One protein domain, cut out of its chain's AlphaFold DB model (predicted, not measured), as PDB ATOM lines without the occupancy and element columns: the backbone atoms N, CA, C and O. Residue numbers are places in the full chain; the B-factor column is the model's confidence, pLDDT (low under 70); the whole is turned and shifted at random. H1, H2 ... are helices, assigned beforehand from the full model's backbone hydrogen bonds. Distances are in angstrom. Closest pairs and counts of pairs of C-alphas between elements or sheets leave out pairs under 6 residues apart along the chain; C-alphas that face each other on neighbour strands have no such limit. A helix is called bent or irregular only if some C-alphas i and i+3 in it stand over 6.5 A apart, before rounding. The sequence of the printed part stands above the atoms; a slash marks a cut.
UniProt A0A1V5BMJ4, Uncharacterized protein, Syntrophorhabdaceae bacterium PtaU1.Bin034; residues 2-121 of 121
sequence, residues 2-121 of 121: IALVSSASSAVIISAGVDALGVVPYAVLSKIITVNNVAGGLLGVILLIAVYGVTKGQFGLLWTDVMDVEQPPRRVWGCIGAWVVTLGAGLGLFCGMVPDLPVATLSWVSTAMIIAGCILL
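Overview. This is residues 2 to 121 of the 121 residues of an uncharacterized protein of Syntrophorhabdaceae bacterium PtaU1.Bin034 (UniProt A0A1V5BMJ4). Look first for one long helix, H2: H1 crosses between its first part and a helical hairpin of H4 and H5, which packs on the other side of H1. The far part of H2 reaches well past this cluster, and the chain comes back from there by the short H3 and residues 67 to 75, leaving an open gap between H2 and the returning stretch. The printed part has 120 residues with five named helices, in the order H1 H2 H3 H4 H5, and no named strand; the class is all helix. It is loose, with a radius of gyration of the C-alphas of 17.5 A, and elongated, spanning 55 by 33 by 21 A.

Along the chain. Find C-alpha 26 at (15.666, 13.338, 21.287); from there H2, residues 26 to 58, runs 45.0 A to C-alpha 58 at (60.096, 17.911, 26.706). It is irregular, with C-alphas 50 and 53 7.1 A apart, and has a kink of 44 degrees near residue 51. Before it comes H1, residues 2 to 20, 27.1 A long. After it come H3, residues 63 to 66, 5.2 A, and H4, residues 76 to 95, 29.1 A. H5, residues 103 to 120, is 25.7 A long and ends at C-alpha 120 at (32.244, 16.016, 1.333).

Arrangement. Start at H2, which touches H1 with its residues 26 to 41 alone; the closest C-alphas, of Ala 11 and Ser 30, are 5.0 A apart, at a steep tilt of 46 degrees, opposite ways. H1 touches H4 with residues 5 to 12 alone, closest at the C-alphas of Ser 9 and Ala 89, 4.5 A, at a steep tilt of 59 degrees. H1 touches H5 with residues 9 to 16 alone, closest at the C-alphas of Ile 13 and Thr 111, 5.5 A, at a steep tilt of 52 degrees. H4 and H5 form a hairpin and touch, with the C-alphas of Gly 81 and Gly 117 closest at 4.0 A, at a shallow tilt of 17 degrees, opposite ways. H2 and H4 only just touch, with 3 pairs of C-alphas within 8 A, the closest those of Ser 30 and Leu 93, 6.8 A. H3 touches no helix. In H1, H4 and H5 every O i to N i+4 pair is within hydrogen-bond range, in H2 26 of 29, and H3 is too short for such a pair.

Size, cuts and confidence. The two C-alphas farthest apart are those of Gln 58 and Asp 100, 56.3 A. Look at residues 43 to 51, in H2, and residues 66 to 74: both stretches stand free. The printed part has no cut and no long link. The mean pLDDT of the printed part is 86.9; residues 71 to 74, 96 and 99 are under 70.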
ATOM      1  N   ILE A   2      33.125  26.937  15.926       82.19
ATOM      2  CA  ILE A   2      33.440  25.526  15.612       82.19
ATOM      3  C   ILE A   2      33.052  24.572  16.754       82.19
ATOM      4  O   ILE A   2      32.372  23.583  16.511       82.19
ATOM      5  N   ALA A   3      33.389  24.915  18.003       84.25
ATOM      6  CA  ALA A   3      33.033  24.103  19.171       84.25
ATOM      7  C   ALA A   3      31.516  23.905  19.327       84.25
ATOM      8  O   ALA A   3      31.077  22.813  19.663       84.25
ATOM      9  N   LEU A   4      30.707  24.928  19.028       87.44
ATOM     10  CA  LEU A   4      29.247  24.835  19.106       87.44
ATOM     11  C   LEU A   4      28.690  23.939  17.996       87.44
ATOM     12  O   LEU A   4      27.878  23.068  18.278       87.44
ATOM     13  N   VAL A   5      29.149  24.124  16.754       91.19
ATOM     14  CA  VAL A   5      28.703  23.316  15.607       91.19
ATOM     15  C   VAL A   5      29.098  21.852  15.788       91.19
ATOM     16  O   VAL A   5      28.271  20.977  15.574       91.19
ATOM     17  N   SER A   6      30.324  21.585  16.244       90.81
ATOM     18  CA  SER A   6      30.806  20.234  16.552       90.81
ATOM     19  C   SER A   6      30.044  19.590  17.718       90.81
ATOM     20  O   SER A   6      29.693  18.410  17.665       90.81
ATOM     21  N   SER A   7      29.726  20.370  18.755       91.94
ATOM     22  CA  SER A   7      28.920  19.894  19.885       91.94
ATOM     23  C   SER A   7      27.488  19.577  19.462       91.94
ATOM     24  O   SER A   7      26.955  18.537  19.831       91.94
ATOM     25  N   ALA A   8      26.879  20.444  18.652       91.38
ATOM     26  CA  ALA A   8      25.530  20.244  18.145       91.38
ATOM     27  C   ALA A   8      25.466  19.068  17.160       91.38
ATOM     28  O   ALA A   8      24.571  18.240  17.274       91.38
ATOM     29  N   SER A   9      26.419  18.933  16.232       93.06
ATOM     30  CA  SER A   9      26.408  17.847  15.244       93.06
ATOM     31  C   SER A   9      26.508  16.465  15.898       93.06
ATOM     32  O   SER A   9      25.733  15.567  15.575       93.06
ATOM     33  N   SER A  10      27.407  16.309  16.871       92.50
ATOM     34  CA  SER A  10      27.532  15.079  17.660       92.50
ATOM     35  C   SER A  10      26.284  14.805  18.503       92.50
ATOM     36  O   SER A  10      25.790  13.678  18.514       92.50
ATOM     37  N   ALA A  11      25.722  15.832  19.148       92.94
ATOM     38  CA  ALA A  11      24.483  15.705  19.908       92.94
ATOM     39  C   ALA A  11      23.306  15.235  19.045       92.94
ATOM     40  O   ALA A  11      22.563  14.358  19.480       92.94
ATOM     41  N   VAL A  12      23.153  15.776  17.832       92.38
ATOM     42  CA  VAL A  12      22.095  15.402  16.879       92.38
ATOM     43  C   VAL A  12      22.203  13.928  16.500       92.38
ATOM     44  O   VAL A  12      21.228  13.197  16.656       92.38
ATOM     45  N   ILE A  13      23.385  13.467  16.074       93.25
ATOM     46  CA  ILE A  13      23.585  12.074  15.641       93.25
ATOM     47  C   ILE A  13      23.314  11.097  16.791       93.25
ATOM     48  O   ILE A  13      22.567  10.133  16.626       93.25
ATOM     49  N   ILE A  14      23.899  11.348  17.968       92.75
ATOM     50  CA  ILE A  14      23.747  10.460  19.129       92.75
ATOM     51  C   ILE A  14      22.291  10.439  19.585       92.75
ATOM     52  O   ILE A  14      21.728   9.372  19.816       92.75
ATOM     53  N   SER A  15      21.661  11.611  19.680       91.81
ATOM     54  CA  SER A  15      20.279  11.701  20.148       91.81
ATOM     55  C   SER A  15      19.313  11.051  19.172       91.81
ATOM     56  O   SER A  15      18.389  10.390  19.622       91.81
ATOM     57  N   ALA A  16      19.524  11.185  17.857       90.75
ATOM     58  CA  ALA A  16      18.689  10.524  16.855       90.75
ATOM     59  C   ALA A  16      18.787   8.994  16.966       90.75
ATOM     60  O   ALA A  16      17.769   8.307  16.923       90.75
ATOM     61  N   GLY A  17      19.994   8.460  17.180       90.75
ATOM     62  CA  GLY A  17      20.195   7.025  17.385       90.75
ATOM     63  C   GLY A  17      19.552   6.501  18.673       90.75
ATOM     64  O   GLY A  17      18.887   5.471  18.656       90.75
ATOM     65  N   VAL A  18      19.714   7.212  19.791       91.62
ATOM     66  CA  VAL A  18      19.158   6.799  21.093       91.62
ATOM     67  C   VAL A  18      17.631   6.927  21.131       91.62
ATOM     68  O   VAL A  18      16.961   6.075  21.718       91.62
ATOM     69  N   ASP A  19      17.082   7.948  20.473       89.50
ATOM     70  CA  ASP A  19      15.638   8.130  20.302       89.50
ATOM     71  C   ASP A  19      15.042   7.007  19.438       89.50
ATOM     72  O   ASP A  19      14.023   6.428  19.802       89.50
ATOM     73  N   ALA A  20      15.735   6.596  18.367       89.00
ATOM     74  CA  ALA A  20      15.331   5.457  17.539       89.00
ATOM     75  C   ALA A  20      15.332   4.115  18.299       89.00
ATOM     76  O   ALA A  20      14.558   3.219  17.967       89.00
ATOM     77  N   LEU A  21      16.173   3.980  19.329       89.94
ATOM     78  CA  LEU A  21      16.184   2.827  20.237       89.94
ATOM     79  C   LEU A  21      15.108   2.909  21.337       89.94
ATOM     80  O   LEU A  21      14.935   1.950  22.085       89.94
ATOM     81  N   GLY A  22      14.397   4.035  21.458       86.88
ATOM     82  CA  GLY A  22      13.327   4.236  22.437       86.88
ATOM     83  C   GLY A  22      13.801   4.435  23.880       86.88
ATOM     84  O   GLY A  22      13.009   4.261  24.804       86.88
ATOM     85  N   VAL A  23      15.078   4.777  24.104       90.69
ATOM     86  CA  VAL A  23      15.644   4.878  25.464       90.69
ATOM     87  C   VAL A  23      15.380   6.250  26.092       90.69
ATOM     88  O   VAL A  23      14.950   6.327  27.241       90.69
ATOM     89  N   VAL A  24      15.646   7.340  25.364       88.50
ATOM     90  CA  VAL A  24      15.486   8.723  25.851       88.50
ATOM     91  C   VAL A  24      15.014   9.627  24.708       88.50
ATOM     92  O   VAL A  24      15.578   9.527  23.619       88.50
ATOM     93  N   PRO A  25      14.062  10.552  24.949       88.69
ATOM     94  CA  PRO A  25      13.590  11.477  23.925       88.69
ATOM     95  C   PRO A  25      14.695  12.375  23.359       88.69
ATOM     96  O   PRO A  25      15.419  13.047  24.108       88.69
ATOM     97  N   TYR A  26      14.732  12.488  22.032       88.19
ATOM     98  CA  TYR A  26      15.666  13.338  21.287       88.19
ATOM     99  C   TYR A  26      15.765  14.774  21.834       88.19
ATOM    100  O   TYR A  26      16.858  15.317  22.017       88.19
ATOM    101  N   ALA A  27      14.620  15.406  22.114       87.38
ATOM    102  CA  ALA A  27      14.544  16.816  22.510       87.38
ATOM    103  C   ALA A  27      15.227  17.124  23.854       87.38
ATOM    104  O   ALA A  27      15.680  18.248  24.074       87.38
ATOM    105  N   VAL A  28      15.296  16.140  24.752       88.38
ATOM    106  CA  VAL A  28      15.976  16.277  26.046       88.38
ATOM    107  C   VAL A  28      17.456  15.958  25.878       88.38
ATOM    108  O   VAL A  28      18.315  16.740  26.287       88.38
ATOM    109  N   LEU A  29      17.755  14.833  25.225       90.50
ATOM    110  CA  LEU A  29      19.112  14.315  25.118       90.50
ATOM    111  C   LEU A  29      20.023  15.236  24.293       90.50
ATOM    112  O   LEU A  29      21.144  15.527  24.710       90.50
ATOM    113  N   SER A  30      19.510  15.790  23.193       90.31
ATOM    114  CA  SER A  30      20.262  16.712  22.327       90.31
ATOM    115  C   SER A  30      20.750  17.955  23.073       90.31
ATOM    116  O   SER A  30      21.886  18.392  22.876       90.31
ATOM    117  N   LYS A  31      19.939  18.501  23.986       89.81
ATOM    118  CA  LYS A  31      20.295  19.670  24.805       89.81
ATOM    119  C   LYS A  31      21.386  19.323  25.811       89.81
ATOM    120  O   LYS A  31      22.373  20.050  25.911       89.81
ATOM    121  N   ILE A  32      21.230  18.198  26.511       92.56
ATOM    122  CA  ILE A  32      22.192  17.734  27.517       92.56
ATOM    123  C   ILE A  32      23.559  17.482  26.871       92.56
ATOM    124  O   ILE A  32      24.562  18.006  27.353       92.56
ATOM    125  N   ILE A  33      23.599  16.746  25.755       93.06
ATOM    126  CA  ILE A  33      24.855  16.436  25.057       93.06
ATOM    127  C   ILE A  33      25.493  17.708  24.497       93.06
ATOM    128  O   ILE A  33      26.696  17.892  24.644       93.06
ATOM    129  N   THR A  34      24.711  18.622  23.911       92.50
ATOM    130  CA  THR A  34      25.264  19.872  23.364       92.50
ATOM    131  C   THR A  34      25.955  20.695  24.452       92.50
ATOM    132  O   THR A  34      27.086  21.137  24.262       92.50
ATOM    133  N   VAL A  35      25.311  20.875  25.611       92.56
ATOM    134  CA  VAL A  35      25.902  21.612  26.741       92.56
ATOM    135  C   VAL A  35      27.133  20.887  27.288       92.56
ATOM    136  O   VAL A  35      28.159  21.524  27.529       92.56
ATOM    137  N   ASN A  36      27.059  19.561  27.440       94.75
ATOM    138  CA  ASN A  36      28.175  18.751  27.920       94.75
ATOM    139  C   ASN A  36      29.396  18.841  26.990       94.75
ATOM    140  O   ASN A  36      30.498  19.089  27.469       94.75
ATOM    141  N   ASN A  37      29.200  18.737  25.675       93.94
ATOM    142  CA  ASN A  37      30.280  18.814  24.694       93.94
ATOM    143  C   ASN A  37      30.896  20.214  24.616       93.94
ATOM    144  O   ASN A  37      32.115  20.334  24.489       93.94
ATOM    145  N   VAL A  38      30.102  21.278  24.774       92.62
ATOM    146  CA  VAL A  38      30.646  22.642  24.856       92.62
ATOM    147  C   VAL A  38      31.515  22.803  26.107       92.62
ATOM    148  O   VAL A  38      32.629  23.322  26.012       92.62
ATOM    149  N   ALA A  39      31.052  22.320  27.264       92.88
ATOM    150  CA  ALA A  39      31.838  22.333  28.498       92.88
ATOM    151  C   ALA A  39      33.113  21.477  28.373       92.88
ATOM    152  O   ALA A  39      34.196  21.916  28.758       92.88
ATOM    153  N   GLY A  40      33.005  20.290  27.772       91.81
ATOM    154  CA  GLY A  40      34.129  19.403  27.485       91.81
ATOM    155  C   GLY A  40      35.156  20.042  26.553       91.81
ATOM    156  O   GLY A  40      36.352  19.949  26.809       91.81
ATOM    157  N   GLY A  41      34.713  20.770  25.526       89.25
ATOM    158  CA  GLY A  41      35.594  21.528  24.637       89.25
ATOM    159  C   GLY A  41      36.377  22.620  25.369       89.25
ATOM    160  O   GLY A  41      37.571  22.789  25.124       89.25
ATOM    161  N   LEU A  42      35.742  23.324  26.312       89.94
ATOM    162  CA  LEU A  42      36.417  24.320  27.154       89.94
ATOM    163  C   LEU A  42      37.454  23.676  28.084       89.94
ATOM    164  O   LEU A  42      38.585  24.154  28.167       89.94
ATOM    165  N   LEU A  43      37.097  22.564  28.734       91.69
ATOM    166  CA  LEU A  43      38.031  21.785  29.553       91.69
ATOM    167  C   LEU A  43      39.198  21.244  28.721       91.69
ATOM    168  O   LEU A  43      40.339  21.275  29.176       91.69
ATOM    169  N   GLY A  44      38.931  20.815  27.487       90.12
ATOM    170  CA  GLY A  44      39.943  20.357  26.542       90.12
ATOM    171  C   GLY A  44      40.990  21.426  26.243       90.12
ATOM    172  O   GLY A  44      42.177  21.124  26.267       90.12
ATOM    173  N   VAL A  45      40.584  22.685  26.039       90.44
ATOM    174  CA  VAL A  45      41.524  23.802  25.832       90.44
ATOM    175  C   VAL A  45      42.402  24.029  27.063       90.44
ATOM    176  O   VAL A  45      43.616  24.171  26.928       90.44
ATOM    177  N   ILE A  46      41.813  24.028  28.262       92.56
ATOM    178  CA  ILE A  46      42.555  24.207  29.520       92.56
ATOM    179  C   ILE A  46      43.585  23.088  29.699       92.56
ATOM    180  O   ILE A  46      44.752  23.353  29.985       92.56
ATOM    181  N   LEU A  47      43.164  21.840  29.487       92.44
ATOM    182  CA  LEU A  47      44.033  20.676  29.602       92.44
ATOM    183  C   LEU A  47      45.151  20.707  28.556       92.44
ATOM    184  O   LEU A  47      46.301  20.421  28.882       92.44
ATOM    185  N   LEU A  48      44.831  21.106  27.320       90.44
ATOM    186  CA  LEU A  48      45.817  21.248  26.260       90.44
ATOM    187  C   LEU A  48      46.877  22.275  26.661       90.44
ATOM    188  O   LEU A  48      48.052  21.960  26.577       90.44
ATOM    189  N   ILE A  49      46.492  23.451  27.166       91.88
ATOM    190  CA  ILE A  49      47.442  24.473  27.638       91.88
ATOM    191  C   ILE A  49      48.333  23.922  28.759       91.88
ATOM    192  O   ILE A  49      49.545  24.136  28.736       91.88
ATOM    193  N   ALA A  50      47.754  23.187  29.713       93.00
ATOM    194  CA  ALA A  50      48.493  22.620  30.837       93.00
ATOM    195  C   ALA A  50      49.537  21.576  30.399       93.00
ATOM    196  O   ALA A  50      50.639  21.536  30.941       93.00
ATOM    197  N   VAL A  51      49.204  20.742  29.411       92.44
ATOM    198  CA  VAL A  51      50.047  19.614  28.979       92.44
ATOM    199  C   VAL A  51      50.946  19.977  27.787       92.44
ATOM    200  O   VAL A  51      51.987  19.350  27.588       92.44
ATOM    201  N   TYR A  52      50.625  21.033  27.032       89.25
ATOM    202  CA  TYR A  52      51.329  21.428  25.805       89.25
ATOM    203  C   TYR A  52      52.833  21.611  26.007       89.25
ATOM    204  O   TYR A  52      53.627  21.114  25.208       89.25
ATOM    205  N   GLY A  53      53.230  22.297  27.084       88.31
ATOM    206  CA  GLY A  53      54.642  22.541  27.387       88.31
ATOM    207  C   GLY A  53      55.435  21.248  27.584       88.31
ATOM    208  O   GLY A  53      56.562  21.140  27.109       88.31
ATOM    209  N   VAL A  54      54.819  20.241  28.208       89.50
ATOM    210  CA  VAL A  54      55.432  18.927  28.428       89.50
ATOM    211  C   VAL A  54      55.490  18.144  27.116       89.50
ATOM    212  O   VAL A  54      56.563  17.707  26.703       89.50
ATOM    213  N   THR A  55      54.365  18.018  26.409       89.31
ATOM    214  CA  THR A  55      54.283  17.218  25.176       89.31
ATOM    215  C   THR A  55      55.174  17.758  24.065       89.31
ATOM    216  O   THR A  55      55.887  16.984  23.431       89.31
ATOM    217  N   LYS A  56      55.166  19.077  23.836       86.62
ATOM    218  CA  LYS A  56      55.983  19.695  22.789       86.62
ATOM    219  C   LYS A  56      57.416  19.936  23.247       86.62
ATOM    220  O   LYS A  56      58.348  19.563  22.548       86.62
ATOM    221  N   GLY A  57      57.590  20.575  24.401       83.31
ATOM    222  CA  GLY A  57      58.899  21.049  24.848       83.31
ATOM    223  C   GLY A  57      59.812  19.940  25.361       83.31
ATOM    224  O   GLY A  57      61.006  19.976  25.087       83.31
ATOM    225  N   GLN A  58      59.273  18.961  26.094       84.44
ATOM    226  CA  GLN A  58      60.096  17.911  26.706       84.44
ATOM    227  C   GLN A  58      60.166  16.635  25.876       84.44
ATOM    228  O   GLN A  58      61.220  16.010  25.821       84.44
ATOM    229  N   PHE A  59      59.060  16.247  25.240       85.88
ATOM    230  CA  PHE A  59      58.993  14.979  24.514       85.88
ATOM    231  C   PHE A  59      59.044  15.121  22.992       85.88
ATOM    232  O   PHE A  59      59.255  14.119  22.318       85.88
ATOM    233  N   GLY A  60      58.838  16.323  22.437       83.44
ATOM    234  CA  GLY A  60      58.732  16.505  20.983       83.44
ATOM    235  C   GLY A  60      57.611  15.668  20.351       83.44
ATOM    236  O   GLY A  60      57.654  15.364  19.168       83.44
ATOM    237  N   LEU A  61      56.616  15.266  21.148       87.38
ATOM    238  CA  LEU A  61      55.530  14.363  20.756       87.38
ATOM    239  C   LEU A  61      54.279  15.130  20.318       87.38
ATOM    240  O   LEU A  61      53.167  14.596  20.360       87.38
ATOM    241  N   LEU A  62      54.417  16.403  19.937       85.62
ATOM    242  CA  LEU A  62      53.286  17.108  19.356       85.62
ATOM    243  C   LEU A  62      52.936  16.408  18.041       85.62
ATOM    244  O   LEU A  62      53.808  16.174  17.215       85.62
ATOM    245  N   TRP A  63      51.659  16.077  17.848       82.31
ATOM    246  CA  TRP A  63      51.195  15.318  16.681       82.31
ATOM    247  C   TRP A  63      51.739  15.855  15.349       82.31
ATOM    248  O   TRP A  63      52.143  15.069  14.505       82.31
ATOM    249  N   THR A  64      51.793  17.179  15.188       83.06
ATOM    250  CA  THR A  64      52.313  17.845  13.980       83.06
ATOM    251  C   THR A  64      53.803  17.647  13.744       83.06
ATOM    252  O   THR A  64      54.259  17.834  12.627       83.06
ATOM    253  N   ASP A  65      54.552  17.338  14.796       82.25
ATOM    254  CA  ASP A  65      55.999  17.152  14.748       82.25
ATOM    255  C   ASP A  65      56.333  15.664  14.503       82.25
ATOM    256  O   ASP A  65      57.391  15.345  13.969       82.25
ATOM    257  N   VAL A  66      55.421  14.750  14.868       85.00
ATOM    258  CA  VAL A  66      55.576  13.291  14.708       85.00
ATOM    259  C   VAL A  66      55.002  12.792  13.383       85.00
ATOM    260  O   VAL A  66      55.611  11.965  12.708       85.00
ATOM    261  N   MET A  67      53.805  13.253  13.027       79.44
ATOM    262  CA  MET A  67      53.214  13.018  11.718       79.44
ATOM    263  C   MET A  67      53.655  14.164  10.823       79.44
ATOM    264  O   MET A  67      53.330  15.311  11.109       79.44
ATOM    265  N   ASP A  68      54.382  13.867   9.753       74.31
ATOM    266  CA  ASP A  68      54.739  14.836   8.714       74.31
ATOM    267  C   ASP A  68      53.458  15.238   7.955       74.31
ATOM    268  O   ASP A  68      53.115  14.682   6.910       74.31
ATOM    269  N   VAL A  69      52.633  16.088   8.583       75.12
ATOM    270  CA  VAL A  69      51.280  16.400   8.109       75.12
ATOM    271  C   VAL A  69      51.380  17.334   6.913       75.12
ATOM    272  O   VAL A  69      51.398  18.560   7.044       75.12
ATOM    273  N   GLU A  70      51.378  16.750   5.723       73.75
ATOM    274  CA  GLU A  70      51.203  17.499   4.489       73.75
ATOM    275  C   GLU A  70      49.768  18.052   4.441       73.75
ATOM    276  O   GLU A  70      48.787  17.320   4.611       73.75
ATOM    277  N   GLN A  71      49.617  19.372   4.276       66.06
ATOM    278  CA  GLN A  71      48.285  19.974   4.231       66.06
ATOM    279  C   GLN A  71      47.565  19.517   2.957       66.06
ATOM    280  O   GLN A  71      48.066  19.775   1.858       66.06
ATOM    281  N   PRO A  72      46.378  18.892   3.060       67.06
ATOM    282  CA  PRO A  72      45.638  18.498   1.876       67.06
ATOM    283  C   PRO A  72      45.271  19.743   1.051       67.06
ATOM    284  O   PRO A  72      44.964  20.802   1.617       67.06
ATOM    285  N   PRO A  73      45.285  19.649  -0.290       69.00
ATOM    286  CA  PRO A  73      44.957  20.777  -1.148       69.00
ATOM    287  C   PRO A  73      43.544  21.278  -0.840       69.00
ATOM    288  O   PRO A  73      42.600  20.493  -0.723       69.00
ATOM    289  N   ARG A  74      43.382  22.604  -0.730       63.91
ATOM    290  CA  ARG A  74      42.080  23.242  -0.479       63.91
ATOM    291  C   ARG A  74      41.087  22.860  -1.574       63.91
ATOM    292  O   ARG A  74      41.132  23.391  -2.683       63.91
ATOM    293  N   ARG A  75      40.164  21.957  -1.252       74.94
ATOM    294  CA  ARG A  75      39.125  21.493  -2.170       74.94
ATOM    295  C   ARG A  75      37.841  22.279  -1.921       74.94
ATOM    296  O   ARG A  75      37.370  22.352  -0.791       74.94
ATOM    297  N   VAL A  76      37.250  22.842  -2.977       78.25
ATOM    298  CA  VAL A  76      35.977  23.598  -2.911       78.25
ATOM    299  C   VAL A  76      34.864  22.777  -2.240       78.25
ATOM    300  O   VAL A  76      34.058  23.318  -1.486       78.25
ATOM    301  N   TRP A  77      34.885  21.457  -2.445       81.44
ATOM    302  CA  TRP A  77      33.983  20.491  -1.819       81.44
ATOM    303  C   TRP A  77      34.026  20.508  -0.284       81.44
ATOM    304  O   TRP A  77      32.968  20.426   0.334       81.44
ATOM    305  N   GLY A  78      35.191  20.754   0.326       84.12
ATOM    306  CA  GLY A  78      35.316  20.826   1.784       84.12
ATOM    307  C   GLY A  78      34.603  22.040   2.387       84.12
ATOM    308  O   GLY A  78      33.963  21.938   3.432       84.12
ATOM    309  N   CYS A  79      34.604  23.188   1.697       87.19
ATOM    310  CA  CYS A  79      33.803  24.340   2.128       87.19
ATOM    311  C   CYS A  79      32.300  24.040   2.070       87.19
ATOM    312  O   CYS A  79      31.564  24.425   2.977       87.19
ATOM    313  N   ILE A  80      31.843  23.347   1.022       89.25
ATOM    314  CA  ILE A  80      30.435  22.952   0.886       89.25
ATOM    315  C   ILE A  80      30.064  21.978   2.010       89.25
ATOM    316  O   ILE A  80      29.068  22.203   2.695       89.25
ATOM    317  N   GLY A  81      30.893  20.959   2.259       88.31
ATOM    318  CA  GLY A  81      30.703  20.003   3.349       88.31
ATOM    319  C   GLY A  81      30.576  20.685   4.714       88.31
ATOM    320  O   GLY A  81      29.618  20.428   5.445       88.31
ATOM    321  N   ALA A  82      31.453  21.647   5.023       89.94
ATOM    322  CA  ALA A  82      31.400  22.412   6.272       89.94
ATOM    323  C   ALA A  82      30.077  23.181   6.457       89.94
ATOM    324  O   ALA A  82      29.500  23.186   7.551       89.94
ATOM    325  N   TRP A  83      29.568  23.815   5.397       91.88
ATOM    326  CA  TRP A  83      28.286  24.523   5.442       91.88
ATOM    327  C   TRP A  83      27.102  23.570   5.591       91.88
ATOM    328  O   TRP A  83      26.202  23.848   6.384       91.88
ATOM    329  N   VAL A  84      27.121  22.424   4.902       92.75
ATOM    330  CA  VAL A  84      26.082  21.391   5.027       92.75
ATOM    331  C   VAL A  84      26.019  20.852   6.460       92.75
ATOM    332  O   VAL A  84      24.931  20.791   7.033       92.75
ATOM    333  N   VAL A  85      27.168  20.550   7.080       93.06
ATOM    334  CA  VAL A  85      27.231  20.135   8.494       93.06
ATOM    335  C   VAL A  85      26.691  21.229   9.411       93.06
ATOM    336  O   VAL A  85      25.927  20.938  10.327       93.06
ATOM    337  N   THR A  86      27.053  22.490   9.166       92.81
ATOM    338  CA  THR A  86      26.608  23.619   9.997       92.81
ATOM    339  C   THR A  86      25.090  23.789   9.949       92.81
ATOM    340  O   THR A  86      24.458  23.951  10.993       92.81
ATOM    341  N   LEU A  87      24.494  23.703   8.755       92.75
ATOM    342  CA  LEU A  87      23.044  23.769   8.581       92.75
ATOM    343  C   LEU A  87      22.345  22.564   9.220       92.75
ATOM    344  O   LEU A  87      21.381  22.755   9.956       92.75
ATOM    345  N   GLY A  88      22.856  21.346   9.011       91.06
ATOM    346  CA  GLY A  88      22.303  20.133   9.620       91.06
ATOM    347  C   GLY A  88      22.358  20.162  11.151       91.06
ATOM    348  O   GLY A  88      21.371  19.860  11.815       91.06
ATOM    349  N   ALA A  89      23.478  20.608  11.723       91.69
ATOM    350  CA  ALA A  89      23.639  20.756  13.168       91.69
ATOM    351  C   ALA A  89      22.706  21.830  13.749       91.69
ATOM    352  O   ALA A  89      22.101  21.619  14.800       91.69
ATOM    353  N   GLY A  90      22.557  22.964  13.056       90.44
ATOM    354  CA  GLY A  90      21.627  24.021  13.447       90.44
ATOM    355  C   GLY A  90      20.181  23.528  13.444       90.44
ATOM    356  O   GLY A  90      19.510  23.587  14.473       90.44
ATOM    357  N   LEU A  91      19.720  22.986  12.315       89.25
ATOM    358  CA  LEU A  91      18.360  22.458  12.168       89.25
ATOM    359  C   LEU A  91      18.054  21.372  13.205       89.25
ATOM    360  O   LEU A  91      17.015  21.431  13.863       89.25
ATOM    361  N   GLY A  92      18.977  20.430  13.412       86.56
ATOM    362  CA  GLY A  92      18.804  19.344  14.373       86.56
ATOM    363  C   GLY A  92      18.697  19.835  15.818       86.56
ATOM    364  O   GLY A  92      17.884  19.306  16.581       86.56
ATOM    365  N   LEU A  93      19.458  20.866  16.194       86.69
ATOM    366  CA  LEU A  93      19.393  21.457  17.532       86.69
ATOM    367  C   LEU A  93      18.088  22.240  17.749       86.69
ATOM    368  O   LEU A  93      17.443  22.087  18.788       86.69
ATOM    369  N   PHE A  94      17.673  23.049  16.768       83.81
ATOM    370  CA  PHE A  94      16.450  23.851  16.868       83.81
ATOM    371  C   PHE A  94      15.173  23.008  16.771       83.81
ATOM    372  O   PHE A  94      14.161  23.373  17.370       83.81
ATOM    373  N   CYS A  95      15.209  21.848  16.109       77.31
ATOM    374  CA  CYS A  95      14.054  20.956  16.046       77.31
ATOM    375  C   CYS A  95      13.599  20.467  17.430       77.31
ATOM    376  O   CYS A  95      12.406  20.320  17.670       77.31
ATOM    377  N   GLY A  96      14.529  20.251  18.364       69.12
ATOM    378  CA  GLY A  96      14.200  19.863  19.742       69.12
ATOM    379  C   GLY A  96      13.647  21.010  20.606       69.12
ATOM    380  O   GLY A  96      13.389  20.815  21.800       69.12
ATOM    381  N   MET A  97      13.518  22.222  20.054       71.69
ATOM    382  CA  MET A  97      13.010  23.406  20.756       71.69
ATOM    383  C   MET A  97      11.579  23.786  20.362       71.69
ATOM    384  O   MET A  97      10.909  24.424  21.170       71.69
ATOM    385  N   VAL A  98      11.099  23.396  19.175       76.31
ATOM    386  CA  VAL A  98       9.759  23.761  18.689       76.31
ATOM    387  C   VAL A  98       8.801  22.568  18.844       76.31
ATOM    388  O   VAL A  98       9.029  21.539  18.207       76.31
ATOM    389  N   PRO A  99       7.740  22.677  19.665       66.69
ATOM    390  CA  PRO A  99       6.865  21.551  20.010       66.69
ATOM    391  C   PRO A  99       5.974  21.041  18.861       66.69
ATOM    392  O   PRO A  99       5.547  19.893  18.916       66.69
ATOM    393  N   ASP A 100       5.733  21.841  17.817       74.31
ATOM    394  CA  ASP A 100       4.856  21.485  16.684       74.31
ATOM    395  C   ASP A 100       5.584  20.854  15.480       74.31
ATOM    396  O   ASP A 100       4.968  20.571  14.450       74.31
ATOM    397  N   LEU A 101       6.901  20.638  15.562       76.25
ATOM    398  CA  LEU A 101       7.658  20.032  14.464       76.25
ATOM    399  C   LEU A 101       7.648  18.497  14.547       76.25
ATOM    400  O   LEU A 101       7.760  17.941  15.642       76.25
ATOM    401  N   PRO A 102       7.605  17.782  13.406       83.06
ATOM    402  CA  PRO A 102       7.803  16.335  13.369       83.06
ATOM    403  C   PRO A 102       9.264  15.994  13.709       83.06
ATOM    404  O   PRO A 102      10.113  15.838  12.829       83.06
ATOM    405  N   VAL A 103       9.544  15.889  15.015       80.94
ATOM    406  CA  VAL A 103      10.893  15.729  15.590       80.94
ATOM    407  C   VAL A 103      11.620  14.521  15.011       80.94
ATOM    408  O   VAL A 103      12.801  14.621  14.690       80.94
ATOM    409  N   ALA A 104      10.910  13.410  14.800       81.06
ATOM    410  CA  ALA A 104      11.478  12.200  14.219       81.06
ATOM    411  C   ALA A 104      11.969  12.422  12.778       81.06
ATOM    412  O   ALA A 104      13.081  12.048  12.428       81.06
ATOM    413  N   THR A 105      11.173  13.062  11.918       85.44
ATOM    414  CA  THR A 105      11.574  13.299  10.523       85.44
ATOM    415  C   THR A 105      12.733  14.287  10.448       85.44
ATOM    416  O   THR A 105      13.695  14.059   9.714       85.44
ATOM    417  N   LEU A 106      12.681  15.369  11.229       86.62
ATOM    418  CA  LEU A 106      13.737  16.378  11.217       86.62
ATOM    419  C   LEU A 106      15.051  15.875  11.827       86.62
ATOM    420  O   LEU A 106      16.111  16.266  11.337       86.62
ATOM    421  N   SER A 107      15.019  15.017  12.854       87.56
ATOM    422  CA  SER A 107      16.239  14.450  13.447       87.56
ATOM    423  C   SER A 107      16.983  13.564  12.443       87.56
ATOM    424  O   SER A 107      18.199  13.703  12.278       87.56
ATOM    425  N   TRP A 108      16.257  12.736  11.686       89.62
ATOM    426  CA  TRP A 108      16.823  11.908  10.621       89.62
ATOM    427  C   TRP A 108      17.343  12.730   9.441       89.62
ATOM    428  O   TRP A 108      18.451  12.476   8.970       89.62
ATOM    429  N   VAL A 109      16.607  13.756   8.999       92.12
ATOM    430  CA  VAL A 109      17.067  14.670   7.936       92.12
ATOM    431  C   VAL A 109      18.344  15.398   8.359       92.12
ATOM    432  O   VAL A 109      19.307  15.455   7.595       92.12
ATOM    433  N   SER A 110      18.388  15.903   9.591       90.81
ATOM    434  CA  SER A 110      19.559  16.598  10.133       90.81
ATOM    435  C   SER A 110      20.768  15.665  10.227       90.81
ATOM    436  O   SER A 110      21.872  16.035   9.832       90.81
ATOM    437  N   THR A 111      20.550  14.426  10.669       91.31
ATOM    438  CA  THR A 111      21.581  13.380  10.725       91.31
ATOM    439  C   THR A 111      22.122  13.055   9.332       91.31
ATOM    440  O   THR A 111      23.335  13.036   9.132       91.31
ATOM    441  N   ALA A 112      21.240  12.875   8.344       93.06
ATOM    442  CA  ALA A 112      21.627  12.613   6.961       93.06
ATOM    443  C   ALA A 112      22.439  13.771   6.361       93.06
ATOM    444  O   ALA A 112      23.461  13.530   5.719       93.06
ATOM    445  N   MET A 113      22.037  15.022   6.615       92.06
ATOM    446  CA  MET A 113      22.803  16.200   6.200       92.06
ATOM    447  C   MET A 113      24.200  16.214   6.822       92.06
ATOM    448  O   MET A 113      25.172  16.435   6.105       92.06
ATOM    449  N   ILE A 114      24.325  15.950   8.127       93.31
ATOM    450  CA  ILE A 114      25.633  15.929   8.794       93.31
ATOM    451  C   ILE A 114      26.527  14.844   8.183       93.31
ATOM    452  O   ILE A 114      27.666  15.135   7.833       93.31
ATOM    453  N   ILE A 115      26.012  13.627   7.987       93.44
ATOM    454  CA  ILE A 115      26.775  12.522   7.387       93.44
ATOM    455  C   ILE A 115      27.213  12.871   5.959       93.44
ATOM    456  O   ILE A 115      28.385  12.717   5.622       93.44
ATOM    457  N   ALA A 116      26.306  13.393   5.128       92.88
ATOM    458  CA  ALA A 116      26.629  13.808   3.765       92.88
ATOM    459  C   ALA A 116      27.682  14.929   3.738       92.88
ATOM    460  O   ALA A 116      28.617  14.886   2.942       92.88
ATOM    461  N   GLY A 117      27.569  15.907   4.641       89.38
ATOM    462  CA  GLY A 117      28.550  16.976   4.790       89.38
ATOM    463  C   GLY A 117      29.925  16.464   5.230       89.38
ATOM    464  O   GLY A 117      30.931  16.934   4.710       89.38
ATOM    465  N   CYS A 118      29.978  15.459   6.110       89.25
ATOM    466  CA  CYS A 118      31.219  14.793   6.515       89.25
ATOM    467  C   CYS A 118      31.891  14.016   5.379       89.25
ATOM    468  O   CYS A 118      33.111  13.973   5.337       89.25
ATOM    469  N   ILE A 119      31.127  13.427   4.456       90.25
ATOM    470  CA  ILE A 119      31.678  12.728   3.280       90.25
ATOM    471  C   ILE A 119      32.275  13.718   2.262       90.25
ATOM    472  O   ILE A 119      33.161  13.358   1.489       90.25
ATOM    473  N   LEU A 120      31.781  14.959   2.239       86.31
ATOM    474  CA  LEU A 120      32.244  16.016   1.333       86.31
ATOM    475  C   LEU A 120      33.479  16.781   1.840       86.31
ATOM    476  O   LEU A 120      34.106  17.483   1.042       86.31
ATOM    477  N   LEU A 121      33.773  16.685   3.143       83.62
ATOM    478  CA  LEU A 121      34.929  17.295   3.810       83.62
ATOM    479  C   LEU A 121      36.232  16.573   3.451       83.62
ATOM    480  O   LEU A 121      37.194  17.301   3.115       83.62
TER     481      LEU A 121